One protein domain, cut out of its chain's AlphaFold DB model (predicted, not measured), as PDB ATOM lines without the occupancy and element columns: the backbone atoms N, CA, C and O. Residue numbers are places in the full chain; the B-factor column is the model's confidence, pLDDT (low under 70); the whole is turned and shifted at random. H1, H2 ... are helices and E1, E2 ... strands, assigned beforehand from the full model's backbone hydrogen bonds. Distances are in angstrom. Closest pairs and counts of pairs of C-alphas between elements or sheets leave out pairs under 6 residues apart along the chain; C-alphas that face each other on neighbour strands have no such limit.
ATOM      1  N   PRO A   2      -5.302 -17.776  25.384       90.75
ATOM      2  CA  PRO A   2      -4.492 -17.031  26.341       90.75
ATOM      3  C   PRO A   2      -4.754 -15.521  26.231       90.75
ATOM      4  O   PRO A   2      -4.936 -14.980  25.141       90.75
ATOM      5  N   ALA A   3      -4.732 -14.835  27.370       93.62
ATOM      6  CA  ALA A   3      -4.809 -13.381  27.450       93.62
ATOM      7  C   ALA A   3      -3.467 -12.746  27.023       93.62
ATOM      8  O   ALA A   3      -2.502 -12.753  27.785       93.62
ATOM      9  N   ASP A   4      -3.391 -12.209  25.799       95.25
ATOM     10  CA  ASP A   4      -2.188 -11.539  25.279       95.25
ATOM     11  C   ASP A   4      -2.157 -10.053  25.673       95.25
ATOM     12  O   ASP A   4      -2.815  -9.200  25.068       95.25
ATOM     13  N   LEU A   5      -1.351  -9.740  26.686       95.69
ATOM     14  CA  LEU A   5      -1.213  -8.383  27.213       95.69
ATOM     15  C   LEU A   5      -0.468  -7.434  26.275       95.69
ATOM     16  O   LEU A   5      -0.782  -6.249  26.265       95.69
ATOM     17  N   LEU A   6       0.489  -7.917  25.474       96.56
ATOM     18  CA  LEU A   6       1.201  -7.048  24.530       96.56
ATOM     19  C   LEU A   6       0.252  -6.564  23.434       96.56
ATOM     20  O   LEU A   6       0.338  -5.419  22.990       96.56
ATOM     21  N   LYS A   7      -0.678  -7.432  23.023       95.38
ATOM     22  CA  LYS A   7      -1.741  -7.079  22.087       95.38
ATOM     23  C   LYS A   7      -2.727  -6.083  22.698       95.38
ATOM     24  O   LYS A   7      -3.011  -5.074  22.064       95.38
ATOM     25  N   VAL A   8      -3.240  -6.355  23.899       95.94
ATOM     26  CA  VAL A   8      -4.272  -5.512  24.531       95.94
ATOM     27  C   VAL A   8      -3.741  -4.148  24.969       95.94
ATOM     28  O   VAL A   8      -4.441  -3.153  24.827       95.94
ATOM     29  N   LEU A   9      -2.490  -4.072  25.429       96.44
ATOM     30  CA  LEU A   9      -1.821  -2.809  25.765       96.44
ATOM     31  C   LEU A   9      -1.204  -2.115  24.540       96.44
ATOM     32  O   LEU A   9      -0.405  -1.193  24.683       96.44
ATOM     33  N   ASP A  10      -1.544  -2.583  23.341       95.75
ATOM     34  CA  ASP A  10      -1.229  -1.937  22.072       95.75
ATOM     35  C   ASP A  10       0.270  -1.744  21.775       95.75
ATOM     36  O   ASP A  10       0.679  -0.837  21.052       95.75
ATOM     37  N   PHE A  11       1.130  -2.641  22.271       97.50
ATOM     38  CA  PHE A  11       2.590  -2.516  22.120       97.50
ATOM     39  C   PHE A  11       3.037  -2.436  20.653       97.50
ATOM     40  O   PHE A  11       4.073  -1.850  20.344       97.50
ATOM     41  N   HIS A  12       2.272  -3.024  19.732       96.25
ATOM     42  CA  HIS A  12       2.575  -3.019  18.303       96.25
ATOM     43  C   HIS A  12       2.508  -1.627  17.660       96.25
ATOM     44  O   HIS A  12       3.234  -1.406  16.689       96.25
ATOM     45  N   ASN A  13       1.731  -0.702  18.229       97.44
ATOM     46  CA  ASN A  13       1.646   0.689  17.780       97.44
ATOM     47  C   ASN A  13       2.649   1.617  18.479       97.44
ATOM     48  O   ASN A  13       2.699   2.799  18.154       97.44
ATOM     49  N   LEU A  14       3.494   1.076  19.368       97.62
ATOM     50  CA  LEU A  14       4.563   1.808  20.059       97.62
ATOM     51  C   LEU A  14       4.051   3.061  20.802       97.62
ATOM     52  O   LEU A  14       4.495   4.168  20.492       97.62
ATOM     53  N   PRO A  15       3.127   2.906  21.773       97.19
ATOM     54  CA  PRO A  15       2.683   4.018  22.612       97.19
ATOM     55  C   PRO A  15       3.844   4.621  23.417       97.19
ATOM     56  O   PRO A  15       4.939   4.051  23.485       97.19
ATOM     57  N   ASP A  16       3.602   5.765  24.060       97.19
ATOM     58  CA  ASP A  16       4.619   6.480  24.833       97.19
ATOM     59  C   ASP A  16       5.346   5.563  25.831       97.19
ATOM     60  O   ASP A  16       4.751   4.791  26.588       97.19
ATOM     61  N   GLY A  17       6.677   5.632  25.795       96.94
ATOM     62  CA  GLY A  17       7.566   4.800  26.602       96.94
ATOM     63  C   GLY A  17       7.761   3.356  26.112       96.94
ATOM     64  O   GLY A  17       8.498   2.593  26.744       96.94
ATOM     65  N   ILE A  18       7.173   2.972  24.972       98.25
ATOM     66  CA  ILE A  18       7.400   1.681  24.310       98.25
ATOM     67  C   ILE A  18       8.239   1.851  23.047       98.25
ATOM     68  O   ILE A  18       7.931   2.623  22.147       98.25
ATOM     69  N   SER A  19       9.310   1.065  22.939       98.19
ATOM     70  CA  SER A  19      10.131   0.993  21.727       98.19
ATOM     71  C   SER A  19      10.395  -0.449  21.318       98.19
ATOM     72  O   SER A  19      10.571  -1.335  22.158       98.19
ATOM     73  N   LYS A  20      10.440  -0.706  20.009       97.56
ATOM     74  CA  LYS A  20      10.758  -2.031  19.471       97.56
ATOM     75  C   LYS A  20      12.246  -2.336  19.648       97.56
ATOM     76  O   LYS A  20      13.099  -1.475  19.447       97.56
ATOM     77  N   THR A  21      12.577  -3.574  19.993       96.50
ATOM     78  CA  THR A  21      13.960  -4.041  20.112       96.50
ATOM     79  C   THR A  21      14.082  -5.513  19.715       96.50
ATOM     80  O   THR A  21      13.087  -6.176  19.417       96.50
ATOM     81  N   THR A  22      15.309  -6.023  19.675       94.88
ATOM     82  CA  THR A  22      15.579  -7.427  19.359       94.88
ATOM     83  C   THR A  22      15.327  -8.291  20.591       94.88
ATOM     84  O   THR A  22      15.833  -7.991  21.673       94.88
ATOM     85  N   GLY A  23      14.544  -9.356  20.428       94.06
ATOM     86  CA  GLY A  23      14.308 -10.366  21.455       94.06
ATOM     87  C   GLY A  23      15.509 -11.285  21.676       94.06
ATOM     88  O   GLY A  23      16.595 -11.076  21.135       94.06
ATOM     89  N   PHE A  24      15.320 -12.323  22.492       91.81
ATOM     90  CA  PHE A  24      16.416 -13.209  22.890       91.81
ATOM     91  C   PHE A  24      17.014 -14.013  21.735       91.81
ATOM     92  O   PHE A  24      18.231 -14.189  21.684       91.81
ATOM     93  N   CYS A  25      16.194 -14.493  20.797       90.94
ATOM     94  CA  CYS A  25      16.697 -15.222  19.640       90.94
ATOM     95  C   CYS A  25      16.917 -14.263  18.469       90.94
ATOM     96  O   CYS A  25      15.973 -13.781  17.849       90.94
ATOM     97  N   THR A  26      18.177 -14.030  18.111       88.50
ATOM     98  CA  THR A  26      18.541 -13.226  16.933       88.50
ATOM     99  C   THR A  26      18.339 -13.976  15.612       88.50
ATOM    100  O   THR A  26      18.329 -13.367  14.546       88.50
ATOM    101  N   SER A  27      18.153 -15.296  15.674       86.75
ATOM    102  CA  SER A  27      17.837 -16.161  14.541       86.75
ATOM    103  C   SER A  27      17.067 -17.388  15.031       86.75
ATOM    104  O   SER A  27      17.479 -18.030  16.002       86.75
ATOM    105  N   ARG A  28      15.963 -17.738  14.364       83.12
ATOM    106  CA  ARG A  28      15.280 -19.028  14.535       83.12
ATOM    107  C   ARG A  28      15.233 -19.758  13.202       83.12
ATOM    108  O   ARG A  28      15.051 -19.145  12.159       83.12
ATOM    109  N   ARG A  29      15.305 -21.092  13.237       82.44
ATOM    110  CA  ARG A  29      15.130 -21.924  12.031       82.44
ATOM    111  C   ARG A  29      13.746 -21.761  11.386       82.44
ATOM    112  O   ARG A  29      13.614 -21.977  10.190       82.44
ATOM    113  N   SER A  30      12.730 -21.411  12.176       81.69
ATOM    114  CA  SER A  30      11.327 -21.321  11.755       81.69
ATOM    115  C   SER A  30      10.861 -19.913  11.363       81.69
ATOM    116  O   SER A  30       9.724 -19.768  10.923       81.69
ATOM    117  N   SER A  31      11.696 -18.876  11.504       80.38
ATOM    118  CA  SER A  31      11.341 -17.495  11.148       80.38
ATOM    119  C   SER A  31      12.411 -16.857  10.260       80.38
ATOM    120  O   SER A  31      13.587 -17.203  10.310       80.38
ATOM    121  N   LYS A  32      12.009 -15.887   9.431       75.56
ATOM    122  CA  LYS A  32      12.917 -15.148   8.534       75.56
ATOM    123  C   LYS A  32      13.647 -13.980   9.224       75.56
ATOM    124  O   LYS A  32      14.073 -13.051   8.545       75.56
ATOM    125  N   GLY A  33      13.775 -13.982  10.551       83.62
ATOM    126  CA  GLY A  33      14.380 -12.863  11.277       83.62
ATOM    127  C   GLY A  33      14.492 -13.079  12.780       83.62
ATOM    128  O   GLY A  33      14.036 -14.090  13.313       83.62
ATOM    129  N   ALA A  34      15.117 -12.109  13.445       90.25
ATOM    130  CA  ALA A  34      15.215 -12.078  14.895       90.25
ATOM    131  C   ALA A  34      13.836 -11.945  15.552       90.25
ATOM    132  O   ALA A  34      12.918 -11.344  14.986       90.25
ATOM    133  N   ASP A  35      13.718 -12.464  16.770       91.88
ATOM    134  CA  ASP A  35      12.549 -12.245  17.606       91.88
ATOM    135  C   ASP A  35      12.357 -10.750  17.861       91.88
ATOM    136  O   ASP A  35      13.313  -9.981  17.997       91.88
ATOM    137  N   VAL A  36      11.097 -10.346  17.964       94.00
ATOM    138  CA  VAL A  36      10.726  -8.995  18.371       94.00
ATOM    139  C   VAL A  36      10.521  -8.983  19.878       94.00
ATOM    140  O   VAL A  36       9.819  -9.830  20.420       94.00
ATOM    141  N   ALA A  37      11.107  -7.993  20.539       97.00
ATOM    142  CA  ALA A  37      10.790  -7.633  21.909       97.00
ATOM    143  C   ALA A  37      10.466  -6.141  21.992       97.00
ATOM    144  O   ALA A  37      10.678  -5.377  21.046       97.00
ATOM    145  N   TYR A  38       9.982  -5.725  23.154       98.00
ATOM    146  CA  TYR A  38       9.673  -4.336  23.438       98.00
ATOM    147  C   TYR A  38      10.443  -3.876  24.664       98.00
ATOM    148  O   TYR A  38      10.543  -4.583  25.667       98.00
ATOM    149  N   ARG A  39      11.015  -2.682  24.568       97.50
ATOM    150  CA  ARG A  39      11.649  -1.986  25.676       97.50
ATOM    151  C   ARG A  39      10.637  -1.007  26.253       97.50
ATOM    152  O   ARG A  39      10.167  -0.131  25.534       97.50
ATOM    153  N   VAL A  40      10.377  -1.171  27.544       97.00
ATOM    154  CA  VAL A  40       9.500  -0.324  28.355       97.00
ATOM    155  C   VAL A  40      10.365   0.654  29.148       97.00
ATOM    156  O   VAL A  40      11.348   0.244  29.777       97.00
ATOM    157  N   THR A  41      10.041   1.940  29.100       95.31
ATOM    158  CA  THR A  41      10.688   2.984  29.903       95.31
ATOM    159  C   THR A  41       9.838   3.341  31.126       95.31
ATOM    160  O   THR A  41       8.698   2.912  31.269       95.31
ATOM    161  N   LYS A  42      10.411   4.107  32.060       92.12
ATOM    162  CA  LYS A  42       9.765   4.468  33.338       92.12
ATOM    163  C   LYS A  42       8.534   5.377  33.193       92.12
ATOM    164  O   LYS A  42       7.766   5.514  34.133       92.12
ATOM    165  N   ASP A  43       8.429   6.063  32.065       91.69
ATOM    166  CA  ASP A  43       7.377   7.008  31.700       91.69
ATOM    167  C   ASP A  43       6.206   6.337  30.971       91.69
ATOM    168  O   ASP A  43       5.168   6.971  30.808       91.69
ATOM    169  N   ALA A  44       6.331   5.054  30.604       95.31
ATOM    170  CA  ALA A  44       5.233   4.293  30.021       95.31
ATOM    171  C   ALA A  44       4.060   4.183  31.010       95.31
ATOM    172  O   ALA A  44       4.234   3.754  32.153       95.31
ATOM    173  N   GLN A  45       2.861   4.542  30.555       94.19
ATOM    174  CA  GLN A  45       1.613   4.428  31.313       94.19
ATOM    175  C   GLN A  45       0.659   3.520  30.540       94.19
ATOM    176  O   GLN A  45      -0.037   3.959  29.628       94.19
ATOM    177  N   LEU A  46       0.665   2.230  30.875       94.69
ATOM    178  CA  LEU A  46      -0.064   1.201  30.135       94.69
ATOM    179  C   LEU A  46      -1.030   0.502  31.079       94.69
ATOM    180  O   LEU A  46      -0.622  -0.110  32.063       94.69
TER     181      LEU A  46
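Overview. This is residues 2 to 46 of the 127 residues of the protein "collagen alpha-1(V) chain-like" of Notechis scutatus (mainland tiger snake) (UniProt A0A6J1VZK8). This is a domain with little regular structure: after a first stretch with one short helix, H1, comes a two-stranded hairpin, E1 and E2, with a long loop, residues 23 to 35, at its turn. The printed part has 45 residues, 14 of them in named elements, in the order H1, E1, E2; the class is mixed, and the sheet E1 - E2 is antiparallel. The whole is loose, with a radius of gyration of the C-alphas of 12.0 A and spans of 35 by 23 by 15 A.

Arrangement. Look first at H1, residues 5 to 8: it is too short for an O i to N i+4 pair, but its one O i to N i+3 pair is within hydrogen-bond range. E1, residues 18 to 22, and E2, residues 36 to 40, form a hairpin, antiparallel at 141 degrees between directions. Find N 21 and O 37, 2.8 A apart, and N 39 and O 19, 2.8 A apart, within hydrogen-bond range. H1 and E2 are apart.

Along the chain. Find C-alpha 5 at (-1.213, -8.383, 27.213); H1 runs 5.0 A from there. E1 runs 13.2 A from C-alpha 18 at (7.400, 1.681, 24.310), and E2 runs 13.3 A to C-alpha 40 at (9.500, -0.324, 28.355).

Size, cuts and confidence. The C-alphas farthest apart, of Arg 29 and Asp 43, lie 35.8 A from each other. The link from E1 to E2 is long, and that from H1 to E1 short. The printed part has no cut, and no printed residue is under 70 in pLDDT.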